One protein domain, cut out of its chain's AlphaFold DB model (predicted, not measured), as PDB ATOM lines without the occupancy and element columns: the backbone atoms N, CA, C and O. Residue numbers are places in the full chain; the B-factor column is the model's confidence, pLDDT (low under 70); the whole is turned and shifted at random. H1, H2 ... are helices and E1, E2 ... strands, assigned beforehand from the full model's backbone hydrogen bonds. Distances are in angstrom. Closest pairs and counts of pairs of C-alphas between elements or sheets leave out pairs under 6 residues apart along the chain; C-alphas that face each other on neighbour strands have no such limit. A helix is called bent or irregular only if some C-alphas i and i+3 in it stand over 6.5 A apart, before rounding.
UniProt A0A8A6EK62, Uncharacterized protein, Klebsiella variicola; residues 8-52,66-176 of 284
ATOM      1  N   LYS A   8     200.450 220.032 174.415       93.81
ATOM      2  CA  LYS A   8     200.794 221.452 174.346       93.81
ATOM      3  C   LYS A   8     202.085 221.739 175.089       93.81
ATOM      4  O   LYS A   8     202.974 222.340 174.509       93.81
ATOM      5  N   ARG A   9     202.244 221.251 176.320       93.19
ATOM      6  CA  ARG A   9     203.491 221.427 177.075       93.19
ATOM      7  C   ARG A   9     204.692 220.850 176.329       93.19
ATOM      8  O   ARG A   9     205.747 221.462 176.343       93.19
ATOM      9  N   ARG A  10     204.550 219.695 175.666       93.81
ATOM     10  CA  ARG A  10     205.638 219.128 174.849       93.81
ATOM     11  C   ARG A  10     206.008 220.032 173.678       93.81
ATOM     12  O   ARG A  10     207.190 220.159 173.387       93.81
ATOM     13  N   VAL A  11     205.019 220.652 173.037       95.81
ATOM     14  CA  VAL A  11     205.253 221.631 171.970       95.81
ATOM     15  C   VAL A  11     205.877 222.914 172.524       95.81
ATOM     16  O   VAL A  11     206.875 223.357 171.974       95.81
ATOM     17  N   ASP A  12     205.371 223.458 173.632       95.75
ATOM     18  CA  ASP A  12     205.925 224.658 174.279       95.75
ATOM     19  C   ASP A  12     207.397 224.433 174.700       95.75
ATOM     20  O   ASP A  12     208.261 225.268 174.439       95.75
ATOM     21  N   ASP A  13     207.700 223.278 175.308       95.62
ATOM     22  CA  ASP A  13     209.062 222.888 175.693       95.62
ATOM     23  C   ASP A  13     209.966 222.733 174.447       95.62
ATOM     24  O   ASP A  13     211.142 223.103 174.478       95.62
ATOM     25  N   ALA A  14     209.434 222.204 173.338       94.75
ATOM     26  CA  ALA A  14     210.166 222.082 172.078       94.75
ATOM     27  C   ALA A  14     210.455 223.449 171.443       94.75
ATOM     28  O   ALA A  14     211.583 223.676 171.007       94.75
ATOM     29  N   ASP A  15     209.477 224.358 171.434       93.88
ATOM     30  CA  ASP A  15     209.627 225.730 170.938       93.88
ATOM     31  C   ASP A  15     210.728 226.460 171.733       93.88
ATOM     32  O   ASP A  15     211.667 226.998 171.143       93.88
ATOM     33  N   PHE A  16     210.716 226.349 173.068       95.81
ATOM     34  CA  PHE A  16     211.784 226.881 173.924       95.81
ATOM     35  C   PHE A  16     213.167 226.299 173.579       95.81
ATOM     36  O   PHE A  16     214.173 227.012 173.545       95.81
ATOM     37  N   LEU A  17     213.258 224.995 173.310       93.12
ATOM     38  CA  LEU A  17     214.523 224.355 172.938       93.12
ATOM     39  C   LEU A  17     215.014 224.797 171.556       93.12
ATOM     40  O   LEU A  17     216.220 224.970 171.381       93.12
ATOM     41  N   ILE A  18     214.112 225.031 170.599       89.94
ATOM     42  CA  ILE A  18     214.445 225.595 169.283       89.94
ATOM     43  C   ILE A  18     215.057 226.990 169.447       89.94
ATOM     44  O   ILE A  18     216.125 227.252 168.889       89.94
ATOM     45  N   GLU A  19     214.442 227.851 170.263       90.69
ATOM     46  CA  GLU A  19     214.949 229.199 170.566       90.69
ATOM     47  C   GLU A  19     216.350 229.170 171.198       90.69
ATOM     48  O   GLU A  19     217.182 230.039 170.938       90.69
ATOM     49  N   ASN A  20     216.649 228.126 171.975       91.00
ATOM     50  CA  ASN A  20     217.938 227.922 172.637       91.00
ATOM     51  C   ASN A  20     218.917 227.034 171.841       91.00
ATOM     52  O   ASN A  20     219.916 226.559 172.391       91.00
ATOM     53  N   LYS A  21     218.649 226.798 170.549       87.50
ATOM     54  CA  LYS A  21     219.482 225.989 169.640       87.50
ATOM     55  C   LYS A  21     219.711 224.538 170.098       87.50
ATOM     56  O   LYS A  21     220.734 223.924 169.800       87.50
ATOM     57  N   LYS A  22     218.757 223.967 170.837       86.56
ATOM     58  CA  LYS A  22     218.733 222.569 171.304       86.56
ATOM     59  C   LYS A  22     217.814 221.716 170.423       86.56
ATOM     60  O   LYS A  22     216.839 221.127 170.885       86.56
ATOM     61  N   TYR A  23     218.135 221.662 169.132       85.31
ATOM     62  CA  TYR A  23     217.260 221.118 168.085       85.31
ATOM     63  C   TYR A  23     216.957 219.623 168.210       85.31
ATOM     64  O   TYR A  23     215.839 219.203 167.939       85.31
ATOM     65  N   GLU A  24     217.926 218.824 168.647       82.00
ATOM     66  CA  GLU A  24     217.740 217.387 168.880       82.00
ATOM     67  C   GLU A  24     216.703 217.127 169.979       82.00
ATOM     68  O   GLU A  24     215.743 216.384 169.790       82.00
ATOM     69  N   SER A  25     216.835 217.812 171.118       85.38
ATOM     70  CA  SER A  25     215.872 217.699 172.213       85.38
ATOM     71  C   SER A  25     214.484 218.195 171.799       85.38
ATOM     72  O   SER A  25     213.480 217.588 172.171       85.38
ATOM     73  N   ALA A  26     214.416 219.262 170.995       90.31
ATOM     74  CA  ALA A  26     213.156 219.738 170.434       90.31
ATOM     75  C   ALA A  26     212.504 218.691 169.517       90.31
ATOM     76  O   ALA A  26     211.311 218.420 169.646       90.31
ATOM     77  N   LEU A  27     213.286 218.058 168.637       88.31
ATOM     78  CA  LEU A  27     212.815 216.993 167.757       88.31
ATOM     79  C   LEU A  27     212.193 215.842 168.559       88.31
ATOM     80  O   LEU A  27     211.060 215.455 168.283       88.31
ATOM     81  N   LEU A  28     212.874 215.345 169.595       87.44
ATOM     82  CA  LEU A  28     212.369 214.252 170.437       87.44
ATOM     83  C   LEU A  28     211.036 214.590 171.124       87.44
ATOM     84  O   LEU A  28     210.132 213.749 171.202       87.44
ATOM     85  N   LEU A  29     210.878 215.829 171.596       91.69
ATOM     86  CA  LEU A  29     209.621 216.287 172.188       91.69
ATOM     87  C   LEU A  29     208.492 216.366 171.160       91.69
ATOM     88  O   LEU A  29     207.377 215.940 171.466       91.69
ATOM     89  N   LEU A  30     208.772 216.839 169.942       93.56
ATOM     90  CA  LEU A  30     207.793 216.870 168.853       93.56
ATOM     91  C   LEU A  30     207.371 215.452 168.441       93.56
ATOM     92  O   LEU A  30     206.179 215.185 168.312       93.56
ATOM     93  N   LEU A  31     208.306 214.508 168.322       91.62
ATOM     94  CA  LEU A  31     207.996 213.101 168.033       91.62
ATOM     95  C   LEU A  31     207.121 212.471 169.132       91.62
ATOM     96  O   LEU A  31     206.152 211.769 168.842       91.62
ATOM     97  N   THR A  32     207.396 212.798 170.397       89.88
ATOM     98  CA  THR A  32     206.573 212.366 171.540       89.88
ATOM     99  C   THR A  32     205.174 213.001 171.515       89.88
ATOM    100  O   THR A  32     204.178 212.365 171.867       89.88
ATOM    101  N   ALA A  33     205.062 214.259 171.091       93.44
ATOM    102  CA  ALA A  33     203.782 214.944 170.939       93.44
ATOM    103  C   ALA A  33     202.941 214.348 169.791       93.44
ATOM    104  O   ALA A  33     201.721 214.208 169.928       93.44
ATOM    105  N   ILE A  34     203.582 213.912 168.702       95.00
ATOM    106  CA  ILE A  34     202.935 213.160 167.614       95.00
ATOM    107  C   ILE A  34     202.347 211.847 168.147       95.00
ATOM    108  O   ILE A  34     201.207 211.517 167.825       95.00
ATOM    109  N   ASP A  35     203.055 211.136 169.026       90.69
ATOM    110  CA  ASP A  35     202.524 209.935 169.681       90.69
ATOM    111  C   ASP A  35     201.278 210.196 170.522       90.69
ATOM    112  O   ASP A  35     200.288 209.465 170.419       90.69
ATOM    113  N   GLY A  36     201.318 211.246 171.345       91.88
ATOM    114  CA  GLY A  36     200.159 211.670 172.128       91.88
ATOM    115  C   GLY A  36     198.957 211.967 171.227       91.88
ATOM    116  O   GLY A  36     197.848 211.507 171.502       91.88
ATOM    117  N   SER A  37     199.199 212.654 170.111       94.81
ATOM    118  CA  SER A  37     198.173 213.009 169.124       94.81
ATOM    119  C   SER A  37     197.589 211.770 168.436       94.81
ATOM    120  O   SER A  37     196.371 211.620 168.333       94.81
ATOM    121  N   ALA A  38     198.443 210.823 168.042       94.38
ATOM    122  CA  ALA A  38     198.031 209.566 167.427       94.38
ATOM    123  C   ALA A  38     197.192 208.693 168.379       94.38
ATOM    124  O   ALA A  38     196.286 207.991 167.932       94.38
ATOM    125  N   ILE A  39     197.446 208.742 169.693       92.88
ATOM    126  CA  ILE A  39     196.628 208.048 170.706       92.88
ATOM    127  C   ILE A  39     195.236 208.683 170.841       92.88
ATOM    128  O   ILE A  39     194.276 207.952 171.093       92.88
ATOM    129  N   LYS A  40     195.103 210.007 170.664       92.12
ATOM    130  CA  LYS A  40     193.789 210.672 170.650       92.12
ATOM    131  C   LYS A  40     192.953 210.233 169.441       92.12
ATOM    132  O   LYS A  40     191.783 209.909 169.612       92.12
ATOM    133  N   VAL A  41     193.561 210.148 168.252       93.88
ATOM    134  CA  VAL A  41     192.878 209.695 167.018       93.88
ATOM    135  C   VAL A  41     192.572 208.194 167.041       93.88
ATOM    136  O   VAL A  41     191.502 207.754 166.618       93.88
ATOM    137  N   PHE A  42     193.494 207.394 167.576       94.12
ATOM    138  CA  PHE A  42     193.360 205.944 167.665       94.12
ATOM    139  C   PHE A  42     193.519 205.475 169.123       94.12
ATOM    140  O   PHE A  42     194.607 205.048 169.530       94.12
ATOM    141  N   PRO A  43     192.437 205.514 169.921       91.81
ATOM    142  CA  PRO A  43     192.469 205.095 171.317       91.81
ATOM    143  C   PRO A  43     192.889 203.634 171.532       91.81
ATOM    144  O   PRO A  43     193.005 202.810 170.621       91.81
ATOM    145  N   ALA A  44     193.110 203.273 172.797       87.38
ATOM    146  CA  ALA A  44     193.415 201.893 173.151       87.38
ATOM    147  C   ALA A  44     192.311 200.942 172.656       87.38
ATOM    148  O   ALA A  44     191.125 201.220 172.814       87.38
ATOM    149  N   LYS A  45     192.722 199.776 172.139       88.94
ATOM    150  CA  LYS A  45     191.860 198.740 171.535       88.94
ATOM    151  C   LYS A  45     191.299 199.065 170.146       88.94
ATOM    152  O   LYS A  45     190.579 198.217 169.625       88.94
ATOM    153  N   THR A  46     191.662 200.188 169.524       94.06
ATOM    154  CA  THR A  46     191.394 200.393 168.092       94.06
ATOM    155  C   THR A  46     191.939 199.210 167.292       94.06
ATOM    156  O   THR A  46     193.062 198.757 167.531       94.06
ATOM    157  N   GLN A  47     191.123 198.661 166.393       94.75
ATOM    158  CA  GLN A  47     191.507 197.542 165.539       94.75
ATOM    159  C   GLN A  47     192.518 198.013 164.488       94.75
ATOM    160  O   GLN A  47     192.391 199.112 163.958       94.75
ATOM    161  N   SER A  48     193.532 197.196 164.204       94.00
ATOM    162  CA  SER A  48     194.477 197.462 163.115       94.00
ATOM    163  C   SER A  48     193.734 197.511 161.779       94.00
ATOM    164  O   SER A  48     192.869 196.678 161.519       94.00
ATOM    165  N   ILE A  49     194.077 198.469 160.928       94.31
ATOM    166  CA  ILE A  49     193.556 198.573 159.563       94.31
ATOM    167  C   ILE A  49     194.457 197.766 158.625       94.31
ATOM    168  O   ILE A  49     193.969 197.059 157.747       94.31
ATOM    169  N   THR A  50     195.774 197.816 158.846       90.56
ATOM    170  CA  THR A  50     196.759 197.090 158.036       90.56
ATOM    171  C   THR A  50     196.656 195.575 158.230       90.56
ATOM    172  O   THR A  50     196.704 194.823 157.263       90.56
ATOM    173  N   ASN A  51     196.485 195.111 159.472       90.69
ATOM    174  CA  ASN A  51     196.393 193.693 159.827       90.69
ATOM    175  C   ASN A  51     195.223 193.464 160.798       90.69
ATOM    176  O   ASN A  51     195.466 193.276 161.993       90.69
ATOM    177  N   PRO A  52     193.963 193.475 160.323       91.31
ATOM    178  CA  PRO A  52     192.774 193.559 161.178       91.31
ATOM    179  C   PRO A  52     192.524 192.330 162.045       91.31
ATOM    180  O   PRO A  52     191.890 192.435 163.101       91.31
ATOM    181  N   PRO A  66     198.940 198.380 166.334       90.94
ATOM    182  CA  PRO A  66     200.223 198.661 166.944       90.94
ATOM    183  C   PRO A  66     200.476 200.167 166.931       90.94
ATOM    184  O   PRO A  66     199.874 200.942 166.188       90.94
ATOM    185  N   ASN A  67     201.379 200.592 167.797       88.31
ATOM    186  CA  ASN A  67     201.727 201.993 167.910       88.31
ATOM    187  C   ASN A  67     202.400 202.547 166.629       88.31
ATOM    188  O   ASN A  67     202.130 203.691 166.272       88.31
ATOM    189  N   SER A  68     203.156 201.720 165.896       89.69
ATOM    190  CA  SER A  68     203.704 202.074 164.580       89.69
ATOM    191  C   SER A  68     202.647 202.488 163.573       89.69
ATOM    192  O   SER A  68     202.759 203.536 162.944       89.69
ATOM    193  N   GLU A  69     201.590 201.691 163.477       92.88
ATOM    194  CA  GLU A  69     200.479 201.963 162.583       92.88
ATOM    195  C   GLU A  69     199.741 203.242 162.995       92.88
ATOM    196  O   GLU A  69     199.501 204.092 162.145       92.88
ATOM    197  N   ARG A  70     199.459 203.438 164.294       93.44
ATOM    198  CA  ARG A  70     198.837 204.685 164.784       93.44
ATOM    199  C   ARG A  70     199.640 205.917 164.387       93.44
ATOM    200  O   ARG A  70     199.077 206.891 163.896       93.44
ATOM    201  N   TYR A  71     200.947 205.868 164.628       93.38
ATOM    202  CA  TYR A  71     201.850 206.983 164.383       93.38
ATOM    203  C   TYR A  71     201.918 207.336 162.901       93.38
ATOM    204  O   TYR A  71     201.714 208.493 162.542       93.38
ATOM    205  N   GLN A  72     202.173 206.342 162.047       94.00
ATOM    206  CA  GLN A  72     202.311 206.559 160.608       94.00
ATOM    207  C   GLN A  72     200.994 207.049 160.003       94.00
ATOM    208  O   GLN A  72     201.002 208.005 159.241       94.00
ATOM    209  N   ARG A  73     199.847 206.492 160.412       94.88
ATOM    210  CA  ARG A  73     198.538 206.957 159.931       94.88
ATOM    211  C   ARG A  73     198.255 208.401 160.323       94.88
ATOM    212  O   ARG A  73     197.857 209.196 159.476       94.88
ATOM    213  N   PHE A  74     198.481 208.747 161.590       95.75
ATOM    214  CA  PHE A  74     198.290 210.116 162.059       95.75
ATOM    215  C   PHE A  74     199.209 211.084 161.305       95.75
ATOM    216  O   PHE A  74     198.742 212.026 160.669       95.75
ATOM    217  N   LEU A  75     200.519 210.833 161.335       95.31
ATOM    218  CA  LEU A  75     201.500 211.734 160.745       95.31
ATOM    219  C   LEU A  75     201.353 211.816 159.219       95.31
ATOM    220  O   LEU A  75     201.430 212.907 158.661       95.31
ATOM    221  N   GLY A  76     201.082 210.693 158.554       94.44
ATOM    222  CA  GLY A  76     200.941 210.607 157.103       94.44
ATOM    223  C   GLY A  76     199.792 211.454 156.564       94.44
ATOM    224  O   GLY A  76     199.992 212.204 155.606       94.44
ATOM    225  N   VAL A  77     198.614 211.411 157.197       94.44
ATOM    226  CA  VAL A  77     197.485 212.286 156.828       94.44
ATOM    227  C   VAL A  77     197.835 213.751 157.085       94.44
ATOM    228  O   VAL A  77     197.607 214.599 156.220       94.44
ATOM    229  N   ARG A  78     198.439 214.067 158.239       93.94
ATOM    230  CA  ARG A  78     198.779 215.451 158.603       93.94
ATOM    231  C   ARG A  78     199.814 216.078 157.675       93.94
ATOM    232  O   ARG A  78     199.613 217.210 157.246       93.94
ATOM    233  N   ILE A  79     200.886 215.363 157.329       92.31
ATOM    234  CA  ILE A  79     201.908 215.862 156.396       92.31
ATOM    235  C   ILE A  79     201.272 216.153 155.036       92.31
ATOM    236  O   ILE A  79     201.466 217.234 154.490       92.31
ATOM    237  N   ARG A  80     200.454 215.236 154.513       89.94
ATOM    238  CA  ARG A  80     199.747 215.426 153.238       89.94
ATOM    239  C   ARG A  80     198.834 216.650 153.267       89.94
ATOM    240  O   ARG A  80     198.881 217.465 152.349       89.94
ATOM    241  N   GLN A  81     198.058 216.827 154.338       87.25
ATOM    242  CA  GLN A  81     197.195 218.000 154.515       87.25
ATOM    243  C   GLN A  81     197.989 219.314 154.564       87.25
ATOM    244  O   GLN A  81     197.564 220.295 153.955       87.25
ATOM    245  N   LEU A  82     199.131 219.332 155.260       86.94
ATOM    246  CA  LEU A  82     200.013 220.503 155.357       86.94
ATOM    247  C   LEU A  82     200.729 220.817 154.039       86.94
ATOM    248  O   LEU A  82     200.989 221.980 153.752       86.94
ATOM    249  N   LEU A  83     200.999 219.799 153.220       83.75
ATOM    250  CA  LEU A  83     201.559 219.948 151.874       83.75
ATOM    251  C   LEU A  83     200.486 220.216 150.801       83.75
ATOM    252  O   LEU A  83     200.774 220.166 149.608       83.75
ATOM    253  N   GLY A  84     199.253 220.530 151.211       77.19
ATOM    254  CA  GLY A  84     198.190 220.996 150.318       77.19
ATOM    255  C   GLY A  84     197.327 219.896 149.702       77.19
ATOM    256  O   GLY A  84     196.456 220.199 148.885       77.19
ATOM    257  N   MET A  85     197.501 218.630 150.095       81.62
ATOM    258  CA  MET A  85     196.589 217.568 149.670       81.62
ATOM    259  C   MET A  85     195.232 217.718 150.364       81.62
ATOM    260  O   MET A  85     195.116 218.048 151.551       81.62
ATOM    261  N   ILE A  86     194.172 217.471 149.599       75.12
ATOM    262  CA  ILE A  86     192.796 217.570 150.076       75.12
ATOM    263  C   ILE A  86     192.388 216.199 150.609       75.12
ATOM    264  O   ILE A  86     191.928 215.351 149.855       75.12
ATOM    265  N   LEU A  87     192.595 215.995 151.908       79.12
ATOM    266  CA  LEU A  87     192.243 214.769 152.624       79.12
ATOM    267  C   LEU A  87     191.266 215.092 153.754       79.12
ATOM    268  O   LEU A  87     191.489 216.058 154.495       79.12
ATOM    269  N   SER A  88     190.215 214.285 153.903       77.06
ATOM    270  CA  SER A  88     189.349 214.322 155.085       77.06
ATOM    271  C   SER A  88     190.015 213.588 156.257       77.06
ATOM    272  O   SER A  88     191.069 212.973 156.109       77.06
ATOM    273  N   GLU A  89     189.422 213.648 157.449       79.56
ATOM    274  CA  GLU A  89     189.902 212.838 158.582       79.56
ATOM    275  C   GLU A  89     189.550 211.356 158.447       79.56
ATOM    276  O   GLU A  89     190.170 210.524 159.102       79.56
ATOM    277  N   ASP A  90     188.601 210.996 157.582       84.25
ATOM    278  CA  ASP A  90     188.284 209.586 157.339       84.25
ATOM    279  C   ASP A  90     189.478 208.851 156.710       84.25
ATOM    280  O   ASP A  90     189.625 207.642 156.881       84.25
ATOM    281  N   GLU A  91     190.396 209.597 156.089       89.44
ATOM    282  CA  GLU A  91     191.675 209.100 155.575       89.44
ATOM    283  C   GLU A  91     192.592 208.540 156.670       89.44
ATOM    284  O   GLU A  91     193.447 207.704 156.392       89.44
ATOM    285  N   TYR A  92     192.391 208.888 157.947       91.44
ATOM    286  CA  TYR A  92     193.072 208.179 159.038       91.44
ATOM    287  C   TYR A  92     192.736 206.675 159.036       91.44
ATOM    288  O   TYR A  92     193.550 205.850 159.469       91.44
ATOM    289  N   TYR A  93     191.549 206.318 158.536       92.12
ATOM    290  CA  TYR A  93     190.981 204.976 158.585       92.12
ATOM    291  C   TYR A  93     191.024 204.222 157.245       92.12
ATOM    292  O   TYR A  93     190.628 203.054 157.196       92.12
ATOM    293  N   THR A  94     191.522 204.837 156.169       89.38
ATOM    294  CA  THR A  94     191.631 204.193 154.851       89.38
ATOM    295  C   THR A  94     192.794 203.207 154.810       89.38
ATOM    296  O   THR A  94     193.777 203.333 155.537       89.38
ATOM    297  N   LYS A  95     192.690 202.148 154.000       86.06
ATOM    298  CA  LYS A  95     193.715 201.091 153.989       86.06
ATOM    299  C   LYS A  95     195.074 201.619 153.522       86.06
ATOM    300  O   LYS A  95     196.085 201.290 154.141       86.06
ATOM    301  N   GLU A  96     195.058 202.441 152.481       85.25
ATOM    302  CA  GLU A  96     196.224 203.007 151.810       85.25
ATOM    303  C   GLU A  96     196.012 204.513 151.641       85.25
ATOM    304  O   GLU A  96     194.934 204.944 151.232       85.25
ATOM    305  N   LEU A  97     197.041 205.296 151.970       86.50
ATOM    306  CA  LEU A  97     197.088 206.727 151.685       86.50
ATOM    307  C   LEU A  97     197.719 206.939 150.310       86.50
ATOM    308  O   LEU A  97     198.591 206.180 149.897       86.50
ATOM    309  N   VAL A  98     197.327 208.012 149.624       86.00
ATOM    310  CA  VAL A  98     197.963 208.412 148.360       86.00
ATOM    311  C   VAL A  98     199.457 208.656 148.591       86.00
ATOM    312  O   VAL A  98     199.818 209.471 149.438       86.00
ATOM    313  N   HIS A  99     200.328 207.975 147.852       85.62
ATOM    314  CA  HIS A  99     201.774 208.176 147.946       85.62
ATOM    315  C   HIS A  99     202.192 209.552 147.419       85.62
ATOM    316  O   HIS A  99     201.593 210.077 146.479       85.62
ATOM    317  N   PHE A 100     203.244 210.133 148.005       82.56
ATOM    318  CA  PHE A 100     203.827 211.371 147.466       82.56
ATOM    319  C   PHE A 100     204.513 211.137 146.120       82.56
ATOM    320  O   PHE A 100     204.377 211.940 145.198       82.56
ATOM    321  N   VAL A 101     205.259 210.037 146.025       83.44
ATOM    322  CA  VAL A 101     205.976 209.611 144.826       83.44
ATOM    323  C   VAL A 101     205.833 208.101 144.710       83.44
ATOM    324  O   VAL A 101     206.179 207.367 145.634       83.44
ATOM    325  N   GLU A 102     205.328 207.641 143.570       83.31
ATOM    326  CA  GLU A 102     205.115 206.217 143.319       83.31
ATOM    327  C   GLU A 102     206.427 205.427 143.444       83.31
ATOM    328  O   GLU A 102     207.461 205.814 142.892       83.31
ATOM    329  N   GLY A 103     206.383 204.308 144.171       81.00
ATOM    330  CA  GLY A 103     207.542 203.438 144.383       81.00
ATOM    331  C   GLY A 103     208.591 203.967 145.368       81.00
ATOM    332  O   GLY A 103     209.630 203.325 145.528       81.00
ATOM    333  N   GLN A 104     208.344 205.100 146.036       80.75
ATOM    334  CA  GLN A 104     209.182 205.591 147.130       80.75
ATOM    335  C   GLN A 104     208.502 205.409 148.486       80.75
ATOM    336  O   GLN A 104     207.281 205.347 148.595       80.75
ATOM    337  N   GLU A 105     209.319 205.303 149.530       82.81
ATOM    338  CA  GLU A 105     208.816 205.224 150.896       82.81
ATOM    339  C   GLU A 105     208.314 206.597 151.362       82.81
ATOM    340  O   GLU A 105     208.989 207.610 151.175       82.81
ATOM    341  N   ASP A 106     207.131 206.631 151.975       88.19
ATOM    342  CA  ASP A 106     206.526 207.885 152.416       88.19
ATOM    343  C   ASP A 106     207.243 208.494 153.641       88.19
ATOM    344  O   ASP A 106     207.778 207.762 154.489       88.19
ATOM    345  N   PRO A 107     207.203 209.833 153.803       86.31
ATOM    346  CA  PRO A 107     207.909 210.539 154.869       86.31
ATOM    347  C   PRO A 107     207.612 210.015 156.276       86.31
ATOM    348  O   PRO A 107     208.527 209.854 157.075       86.31
ATOM    349  N   GLU A 108     206.357 209.713 156.608       90.88
ATOM    350  CA  GLU A 108     205.974 209.213 157.931       90.88
ATOM    351  C   GLU A 108     206.614 207.863 158.280       90.88
ATOM    352  O   GLU A 108     206.893 207.600 159.452       90.88
ATOM    353  N   VAL A 109     206.872 207.019 157.276       88.25
ATOM    354  CA  VAL A 109     207.505 205.710 157.455       88.25
ATOM    355  C   VAL A 109     208.991 205.904 157.724       88.25
ATOM    356  O   VAL A 109     209.516 205.337 158.687       88.25
ATOM    357  N   ILE A 110     209.639 206.768 156.938       82.69
ATOM    358  CA  ILE A 110     211.038 207.161 157.124       82.69
ATOM    359  C   ILE A 110     211.222 207.776 158.515       82.69
ATOM    360  O   ILE A 110     212.095 207.349 159.265       82.69
ATOM    361  N   ILE A 111     210.355 208.718 158.905       84.69
ATOM    362  CA  ILE A 111     210.410 209.386 160.209       84.69
ATOM    363  C   ILE A 111     210.221 208.373 161.349       84.69
ATOM    364  O   ILE A 111     210.952 208.385 162.341       84.69
ATOM    365  N   TYR A 112     209.252 207.465 161.220       84.81
ATOM    366  CA  TYR A 112     209.023 206.441 162.235       84.81
ATOM    367  C   TYR A 112     210.261 205.550 162.432       84.81
ATOM    368  O   TYR A 112     210.682 205.329 163.569       84.81
ATOM    369  N   LYS A 113     210.845 205.053 161.334       79.06
ATOM    370  CA  LYS A 113     212.015 204.166 161.363       79.06
ATOM    371  C   LYS A 113     213.264 204.878 161.878       79.06
ATOM    372  O   LYS A 113     213.946 204.337 162.738       79.06
ATOM    373  N   ALA A 114     213.541 206.072 161.359       70.06
ATOM    374  CA  ALA A 114     214.765 206.810 161.641       70.06
ATOM    375  C   ALA A 114     214.818 207.349 163.072       70.06
ATOM    376  O   ALA A 114     215.846 207.214 163.728       70.06
ATOM    377  N   PHE A 115     213.719 207.936 163.555       70.50
ATOM    378  CA  PHE A 115     213.737 208.686 164.811       70.50
ATOM    379  C   PHE A 115     212.978 207.981 165.931       70.50
ATOM    380  O   PHE A 115     213.432 207.910 167.063       70.50
ATOM    381  N   ARG A 116     211.790 207.440 165.665       64.50
ATOM    382  CA  ARG A 116     210.932 206.988 166.766       64.50
ATOM    383  C   ARG A 116     211.247 205.565 167.237       64.50
ATOM    384  O   ARG A 116     211.178 205.307 168.437       64.50
ATOM    385  N   CYS A 117     211.577 204.645 166.331       61.53
ATOM    386  CA  CYS A 117     211.948 203.278 166.716       61.53
ATOM    387  C   CYS A 117     213.279 203.244 167.480       61.53
ATOM    388  O   CYS A 117     213.326 202.690 168.574       61.53
ATOM    389  N   ASN A 118     214.306 203.908 166.954       52.75
ATOM    390  CA  ASN A 118     215.652 203.841 167.520       52.75
ATOM    391  C   ASN A 118     215.826 204.778 168.733       52.75
ATOM    392  O   ASN A 118     216.403 204.405 169.751       52.75
ATOM    393  N   ASP A 119     215.257 205.982 168.686       50.94
ATOM    394  CA  ASP A 119     215.640 207.033 169.631       50.94
ATOM    395  C   ASP A 119     214.718 207.130 170.856       50.94
ATOM    396  O   ASP A 119     215.164 207.290 171.991       50.94
ATOM    397  N   VAL A 120     213.406 206.958 170.658       53.59
ATOM    398  CA  VAL A 120     212.406 207.100 171.736       53.59
ATOM    399  C   VAL A 120     212.187 205.790 172.504       53.59
ATOM    400  O   VAL A 120     211.910 205.818 173.704       53.59
ATOM    401  N   HIS A 121     212.296 204.636 171.837       51.28
ATOM    402  CA  HIS A 121     212.058 203.327 172.460       51.28
ATOM    403  C   HIS A 121     213.334 202.599 172.876       51.28
ATOM    404  O   HIS A 121     213.326 201.943 173.918       51.28
ATOM    405  N   GLU A 122     214.414 202.721 172.104       51.41
ATOM    406  CA  GLU A 122     215.667 202.004 172.371       51.41
ATOM    407  C   GLU A 122     216.713 202.887 173.078       51.41
ATOM    408  O   GLU A 122     217.719 202.370 173.558       51.41
ATOM    409  N   SER A 123     216.445 204.197 173.248       53.94
ATOM    410  CA  SER A 123     217.404 205.185 173.791       53.94
ATOM    411  C   SER A 123     218.766 205.120 173.095       53.94
ATOM    412  O   SER A 123     219.809 205.354 173.710       53.94
ATOM    413  N   SER A 124     218.753 204.758 171.815       49.41
ATOM    414  CA  SER A 124     219.940 204.607 171.002       49.41
ATOM    415  C   SER A 124     219.672 205.245 169.654       49.41
ATOM    416  O   SER A 124     219.093 204.624 168.762       49.41
ATOM    417  N   ILE A 125     220.164 206.468 169.463       53.00
ATOM    418  CA  ILE A 125     220.559 206.864 168.114       53.00
ATOM    419  C   ILE A 125     221.542 205.773 167.670       53.00
ATOM    420  O   ILE A 125     222.493 205.511 168.420       53.00
ATOM    421  N   PRO A 126     221.311 205.064 166.547       53.16
ATOM    422  CA  PRO A 126     222.272 204.066 166.108       53.16
ATOM    423  C   PRO A 126     223.631 204.757 166.034       53.16
ATOM    424  O   PRO A 126     223.699 205.888 165.565       53.16
ATOM    425  N   THR A 127     224.685 204.140 166.568       50.34
ATOM    426  CA  THR A 127     226.006 204.780 166.733       50.34
ATOM    427  C   THR A 127     226.531 205.399 165.438       50.34
ATOM    428  O   THR A 127     227.320 206.336 165.462       50.34
ATOM    429  N   GLU A 128     226.096 204.854 164.304       51.59
ATOM    430  CA  GLU A 128     226.367 205.354 162.970       51.59
ATOM    431  C   GLU A 128     225.591 206.615 162.564       51.59
ATOM    432  O   GLU A 128     225.854 207.083 161.474       51.59
ATOM    433  N   TYR A 129     224.666 207.169 163.353       52.00
ATOM    434  CA  TYR A 129     223.916 208.387 163.033       52.00
ATOM    435  C   TYR A 129     224.106 209.467 164.105       52.00
ATOM    436  O   TYR A 129     223.963 209.224 165.297       52.00
ATOM    437  N   HIS A 130     224.382 210.700 163.679       59.34
ATOM    438  CA  HIS A 130     224.318 211.888 164.534       59.34
ATOM    439  C   HIS A 130     223.352 212.915 163.945       59.34
ATOM    440  O   HIS A 130     223.253 213.051 162.722       59.34
ATOM    441  N   TYR A 131     222.651 213.653 164.806       65.88
ATOM    442  CA  TYR A 131     221.800 214.751 164.366       65.88
ATOM    443  C   TYR A 131     222.625 215.991 164.086       65.88
ATOM    444  O   TYR A 131     223.323 216.506 164.960       65.88
ATOM    445  N   VAL A 132     222.507 216.503 162.867       65.25
ATOM    446  CA  VAL A 132     223.135 217.764 162.488       65.25
ATOM    447  C   VAL A 132     222.055 218.706 161.996       65.25
ATOM    448  O   VAL A 132     221.473 218.531 160.927       65.25
ATOM    449  N   TYR A 133     221.794 219.732 162.795       68.69
ATOM    450  CA  TYR A 133     220.991 220.853 162.344       68.69
ATOM    451  C   TYR A 133     221.784 221.656 161.309       68.69
ATOM    452  O   TYR A 133     222.926 222.042 161.561       68.69
ATOM    453  N   SER A 134     221.180 221.899 160.148       68.12
ATOM    454  CA  SER A 134     221.801 222.668 159.068       68.12
ATOM    455  C   SER A 134     221.147 224.046 158.972       68.12
ATOM    456  O   SER A 134     220.122 224.183 158.307       68.12
ATOM    457  N   GLU A 135     221.748 225.065 159.607       60.09
ATOM    458  CA  GLU A 135     221.343 226.480 159.439       60.09
ATOM    459  C   GLU A 135     221.397 226.895 157.952       60.09
ATOM    460  O   GLU A 135     220.534 227.637 157.487       60.09
ATOM    461  N   ASP A 136     222.351 226.336 157.193       51.44
ATOM    462  CA  ASP A 136     222.629 226.662 155.785       51.44
ATOM    463  C   ASP A 136     221.825 225.837 154.765       51.44
ATOM    464  O   ASP A 136     222.016 225.992 153.555       51.44
ATOM    465  N   ALA A 137     220.930 224.939 155.211       55.34
ATOM    466  CA  ALA A 137     220.006 224.276 154.293       55.34
ATOM    467  C   ALA A 137     219.089 225.362 153.714       55.34
ATOM    468  O   ALA A 137     218.228 225.894 154.400       55.34
ATOM    469  N   ILE A 138     219.374 225.756 152.475       39.94
ATOM    470  CA  ILE A 138     218.943 226.989 151.816       39.94
ATOM    471  C   ILE A 138     217.448 227.287 152.075       39.94
ATOM    472  O   ILE A 138     216.561 226.660 151.491       39.94
ATOM    473  N   SER A 139     217.195 228.307 152.912       45.59
ATOM    474  CA  SER A 139     215.897 228.876 153.332       45.59
ATOM    475  C   SER A 139     215.020 227.986 154.233       45.59
ATOM    476  O   SER A 139     215.342 226.835 154.484       45.59
ATOM    477  N   ASN A 140     213.889 228.514 154.722       51.12
ATOM    478  CA  ASN A 140     212.855 227.838 155.537       51.12
ATOM    479  C   ASN A 140     212.220 226.577 154.884       51.12
ATOM    480  O   ASN A 140     211.109 226.176 155.231       51.12
ATOM    481  N   ASN A 141     212.892 225.960 153.918       59.28
ATOM    482  CA  ASN A 141     212.472 224.790 153.184       59.28
ATOM    483  C   ASN A 141     212.482 223.542 154.073       59.28
ATOM    484  O   ASN A 141     213.375 223.319 154.897       59.28
ATOM    485  N   LEU A 142     211.473 222.700 153.864       69.44
ATOM    486  CA  LEU A 142     211.382 221.361 154.426       69.44
ATOM    487  C   LEU A 142     212.551 220.511 153.901       69.44
ATOM    488  O   LEU A 142     212.606 220.219 152.710       69.44
ATOM    489  N   SER A 143     213.481 220.120 154.775       69.94
ATOM    490  CA  SER A 143     214.619 219.274 154.403       69.94
ATOM    491  C   SER A 143     214.891 218.219 155.468       69.94
ATOM    492  O   SER A 143     214.984 218.529 156.659       69.94
ATOM    493  N   LEU A 144     215.016 216.974 155.003       71.94
ATOM    494  CA  LEU A 144     215.462 215.825 155.770       71.94
ATOM    495  C   LEU A 144     216.396 214.990 154.889       71.94
ATOM    496  O   LEU A 144     215.975 214.488 153.849       71.94
ATOM    497  N   GLU A 145     217.657 214.862 155.291       73.56
ATOM    498  CA  GLU A 145     218.687 214.155 154.529       73.56
ATOM    499  C   GLU A 145     219.335 213.065 155.387       73.56
ATOM    500  O   GLU A 145     219.712 213.293 156.537       73.56
ATOM    501  N   PHE A 146     219.501 211.890 154.785       69.19
ATOM    502  CA  PHE A 146     220.249 210.767 155.339       69.19
ATOM    503  C   PHE A 146     221.542 210.623 154.539       69.19
ATOM    504  O   PHE A 146     221.514 210.139 153.406       69.19
ATOM    505  N   SER A 147     222.676 211.054 155.092       68.12
ATOM    506  CA  SER A 147     223.965 210.932 154.402       68.12
ATOM    507  C   SER A 147     225.115 210.661 155.362       68.12
ATOM    508  O   SER A 147     225.200 211.249 156.433       68.12
ATOM    509  N   ASN A 148     226.010 209.748 154.966       65.19
ATOM    510  CA  ASN A 148     227.276 209.443 155.650       65.19
ATOM    511  C   ASN A 148     227.157 209.229 157.167       65.19
ATOM    512  O   ASN A 148     227.987 209.722 157.926       65.19
ATOM    513  N   GLY A 149     226.115 208.527 157.614       63.53
ATOM    514  CA  GLY A 149     225.918 208.323 159.044       63.53
ATOM    515  C   GLY A 149     225.532 209.600 159.803       63.53
ATOM    516  O   GLY A 149     225.917 209.852 160.939       63.53
ATOM    517  N   THR A 150     224.818 210.501 159.144       63.94
ATOM    518  CA  THR A 150     224.289 211.725 159.735       63.94
ATOM    519  C   THR A 150     222.858 211.892 159.265       63.94
ATOM    520  O   THR A 150     222.548 211.680 158.089       63.94
ATOM    521  N   ILE A 151     221.987 212.274 160.192       72.31
ATOM    522  CA  ILE A 151     220.636 212.714 159.871       72.31
ATOM    523  C   ILE A 151     220.643 214.233 159.953       72.31
ATOM    524  O   ILE A 151     220.786 214.811 161.035       72.31
ATOM    525  N   LYS A 152     220.516 214.885 158.798       76.19
ATOM    526  CA  LYS A 152     220.430 216.342 158.715       76.19
ATOM    527  C   LYS A 152     218.982 216.761 158.578       76.19
ATOM    528  O   LYS A 152     218.249 216.211 157.760       76.19
ATOM    529  N   PHE A 153     218.578 217.755 159.357       78.12
ATOM    530  CA  PHE A 153     217.242 218.328 159.256       78.12
ATOM    531  C   PHE A 153     217.272 219.849 159.397       78.12
ATOM    532  O   PHE A 153     218.152 220.417 160.049       78.12
ATOM    533  N   SER A 154     216.298 220.502 158.761       82.06
ATOM    534  CA  SER A 154     216.140 221.959 158.782       82.06
ATOM    535  C   SER A 154     215.129 222.430 159.834       82.06
ATOM    536  O   SER A 154     214.350 221.654 160.394       82.06
ATOM    537  N   SER A 155     215.082 223.742 160.069       80.06
ATOM    538  CA  SER A 155     214.041 224.387 160.884       80.06
ATOM    539  C   SER A 155     212.651 224.225 160.265       80.06
ATOM    540  O   SER A 155     211.661 224.088 160.986       80.06
ATOM    541  N   GLY A 156     212.577 224.176 158.931       82.81
ATOM    542  CA  GLY A 156     211.355 223.874 158.190       82.81
ATOM    543  C   GLY A 156     210.800 222.489 158.528       82.81
ATOM    544  O   GLY A 156     209.591 222.337 158.689       82.81
ATOM    545  N   PHE A 157     211.669 221.492 158.736       86.88
ATOM    546  CA  PHE A 157     211.248 220.160 159.175       86.88
ATOM    547  C   PHE A 157     210.650 220.168 160.587       86.88
ATOM    548  O   PHE A 157     209.555 219.643 160.789       86.88
ATOM    549  N   LEU A 158     211.296 220.829 161.554       89.19
ATOM    550  CA  LEU A 158     210.727 220.974 162.903       89.19
ATOM    551  C   LEU A 158     209.393 221.734 162.879       89.19
ATOM    552  O   LEU A 158     208.436 221.337 163.545       89.19
ATOM    553  N   SER A 159     209.303 222.780 162.056       89.88
ATOM    554  CA  SER A 159     208.081 223.569 161.868       89.88
ATOM    555  C   SER A 159     206.944 222.742 161.261       89.88
ATOM    556  O   SER A 159     205.788 222.910 161.656       89.88
ATOM    557  N   LEU A 160     207.255 221.814 160.347       91.19
ATOM    558  CA  LEU A 160     206.286 220.861 159.803       91.19
ATOM    559  C   LEU A 160     205.751 219.938 160.903       91.19
ATOM    560  O   LEU A 160     204.535 219.821 161.046       91.19
ATOM    561  N   LEU A 161     206.629 219.313 161.695       93.56
ATOM    562  CA  LEU A 161     206.212 218.417 162.782       93.56
ATOM    563  C   LEU A 161     205.362 219.160 163.816       93.56
ATOM    564  O   LEU A 161     204.290 218.687 164.194       93.56
ATOM    565  N   ARG A 162     205.790 220.365 164.209       95.25
ATOM    566  CA  ARG A 162     205.020 221.264 165.074       95.25
ATOM    567  C   ARG A 162     203.634 221.546 164.497       95.25
ATOM    568  O   ARG A 162     202.636 221.381 165.194       95.25
ATOM    569  N   SER A 163     203.552 221.922 163.224       94.31
ATOM    570  CA  SER A 163     202.279 222.214 162.548       94.31
ATOM    571  C   SER A 163     201.378 220.981 162.440       94.31
ATOM    572  O   SER A 163     200.156 221.099 162.540       94.31
ATOM    573  N   ALA A 164     201.963 219.789 162.286       95.31
ATOM    574  CA  ALA A 164     201.230 218.527 162.260       95.31
ATOM    575  C   ALA A 164     200.542 218.229 163.597       95.31
ATOM    576  O   ALA A 164     199.494 217.591 163.589       95.31
ATOM    577  N   ILE A 165     201.093 218.722 164.711       96.00
ATOM    578  CA  ILE A 165     200.535 218.585 166.062       96.00
ATOM    579  C   ILE A 165     199.543 219.712 166.367       96.00
ATOM    580  O   ILE A 165     198.399 219.433 166.715       96.00
ATOM    581  N   VAL A 166     199.985 220.971 166.254       94.88
ATOM    582  CA  VAL A 166     199.244 222.159 166.716       94.88
ATOM    583  C   VAL A 166     197.926 222.317 165.967       94.88
ATOM    584  O   VAL A 166     196.896 222.544 166.584       94.88
ATOM    585  N   TYR A 167     197.948 222.146 164.643       92.44
ATOM    586  CA  TYR A 167     196.765 222.326 163.801       92.44
ATOM    587  C   TYR A 167     195.980 221.027 163.574       92.44
ATOM    588  O   TYR A 167     195.149 220.968 162.662       92.44
ATOM    589  N   ALA A 168     196.286 219.948 164.301       93.12
ATOM    590  CA  ALA A 168     195.485 218.731 164.235       93.12
ATOM    591  C   ALA A 168     194.176 218.927 165.016       93.12
ATOM    592  O   ALA A 168     194.244 219.277 166.195       93.12
ATOM    593  N   PRO A 169     193.003 218.610 164.432       92.06
ATOM    594  CA  PRO A 169     191.725 218.771 165.126       92.06
ATOM    595  C   PRO A 169     191.642 218.030 166.460       92.06
ATOM    596  O   PRO A 169     191.092 218.554 167.426       92.06
ATOM    597  N   CYS A 170     192.305 216.872 166.571       92.50
ATOM    598  CA  CYS A 170     192.367 216.114 167.819       92.50
ATOM    599  C   CYS A 170     193.100 216.833 168.975       92.50
ATOM    600  O   CYS A 170     193.042 216.392 170.123       92.50
ATOM    601  N   ASN A 171     193.822 217.913 168.678       93.88
ATOM    602  CA  ASN A 171     194.538 218.732 169.646       93.88
ATOM    603  C   ASN A 171     193.970 220.148 169.770       93.88
ATOM    604  O   ASN A 171     194.462 220.907 170.603       93.88
ATOM    605  N   GLY A 172     192.964 220.508 168.969       91.56
ATOM    606  CA  GLY A 172     192.485 221.882 168.852       91.56
ATOM    607  C   GLY A 172     192.128 222.513 170.196       91.56
ATOM    608  O   GLY A 172     192.593 223.612 170.498       91.56
ATOM    609  N   SER A 173     191.409 221.784 171.060       90.50
ATOM    610  CA  SER A 173     191.017 222.283 172.387       90.50
ATOM    611  C   SER A 173     192.221 222.648 173.261       90.50
ATOM    612  O   SER A 173     192.210 223.660 173.961       90.50
ATOM    613  N   GLU A 174     193.290 221.857 173.179       91.19
ATOM    614  CA  GLU A 174     194.501 222.030 173.971       91.19
ATOM    615  C   GLU A 174     195.280 223.271 173.531       91.19
ATOM    616  O   GLU A 174     195.849 223.960 174.371       91.19
ATOM    617  N   PHE A 175     195.259 223.594 172.234       92.00
ATOM    618  CA  PHE A 175     195.924 224.770 171.663       92.00
ATOM    619  C   PHE A 175     195.018 226.004 171.538       92.00
ATOM    620  O   PHE A 175     195.491 227.054 171.107       92.00
ATOM    621  N   GLY A 176     193.742 225.911 171.925       90.62
ATOM    622  CA  GLY A 176     192.768 226.992 171.749       90.62
ATOM    623  C   GLY A 176     192.443 227.280 170.279       90.62
ATOM    624  O   GLY A 176     192.154 228.422 169.929       90.62
TER     625      GLY A 176
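This is residues 8 to 52 and 66 to 176 of the 284 residues of an uncharacterized protein of Klebsiella variicola (UniProt A0A8A6EK62). A small three-stranded sheet, E1 E3 E2, sits at one end of a helical body built round the long helix H2. H1 folds back along H2 and H6 runs beside it, making a three-helix bundle, while H3 and H5 cross H2, H4 packs on H3, and H7 packs on the far end of H2. The printed part has 156 residues, with seven named helices and three named strands in the order H1 H2 H3 H4 H5 E1 E2 E3 H6 H7; the class is mostly helix and the sheet is mixed. The whole is compact and rounded, with a radius of gyration of the C-alphas of 15.3 A and spans of 40 by 39 by 32 A.

In the sheet, E1 is residues 130 to 133, E3 residues 150 to 153 and E2 residues 144 to 147, with lengths of 9.8 A, 9.7 A and 9.9 A. H2, residues 23 to 41, is the longest helix at 26.9 A, from C-alpha 23 at (217.260, 221.118, 168.085) to C-alpha 41 at (192.878, 209.695, 167.018). H1, residues 8 to 19, begins with C-alpha 8 at (200.794, 221.452, 174.346) and measures 16.6 A; H6, residues 155 to 166, measures 16.1 A. H3 is residues 67 to 82, 22.4 A, and H5 residues 107 to 121, 19.5 A. H4, residues 89 to 93, spans 7.9 A, and H7, residues 169 to 175, spans 9.8 A and ends with C-alpha 175 at (195.924, 224.770, 171.663). H5 is irregular, but only just, with C-alphas 114 and 117 6.8 A apart; H7 is irregular, with C-alphas 170 and 173 7.8 A apart.

E3 is the inner strand. E1 and E3 are parallel at 28 degrees, with N 151 and O 130 at 2.9 A, within hydrogen-bond range. E3 and E2 form an antiparallel hairpin at 163 degrees, with N 150 and O 147 at 2.8 A, within that range. H2 only grazes the sheet, with its residues 23 to 27, and H5 only grazes it with residues 107 to 115. H2 is the hub, touching five helices. H1 and H2 form a helical hairpin at a shallow tilt of 19 degrees, opposite ways, closest at the C-alphas of Ala 14 and Ala 26, 4.1 A. H6 touches H2 at a shallow tilt of 26 degrees, the same way, closest at the C-alphas of Ile 34 and Ile 165, 6.1 A. H1 and H6 only just touch, with 3 pairs of C-alphas within 8 A, the closest being Val 11 and Arg 162 at 6.9 A. H3 touches H2 about perpendicular, at 79 degrees, closest at the C-alphas of Ala 38 and Phe 74, 5.4 A. H5 touches H2 about perpendicular, at 75 degrees, closest at the C-alphas of Leu 31 and Arg 116, 6.9 A. H4 touches H3, closest at the C-alphas of Arg 73 and Tyr 92, 5.7 A. H7 touches H2 at a steep tilt of 60 degrees, opposite ways, closest at the C-alphas of Lys 40 and Cys 170, 6.3 A. Each O i to N i+4 pair is within hydrogen-bond range in H1, H2, H3 and H6, against 7 of 11 in H5, 0 of 1 in H4 and 1 of 3 in H7, where O i to N i+3 gives 2 of 2 in H4 and 3 of 4 in H7.

The two C-alphas farthest apart are those of Pro 52 and Asp 136, at 44.9 A. Residues 53 to 65 are not printed, and C-alphas 52 and 66 are 10.7 A apart across the cut. The link from H4 to H5, residues 94 to 106, is long. Mean pLDDT of the printed part is 82.2, with residues 116 to 143 and 146 to 150 under 70.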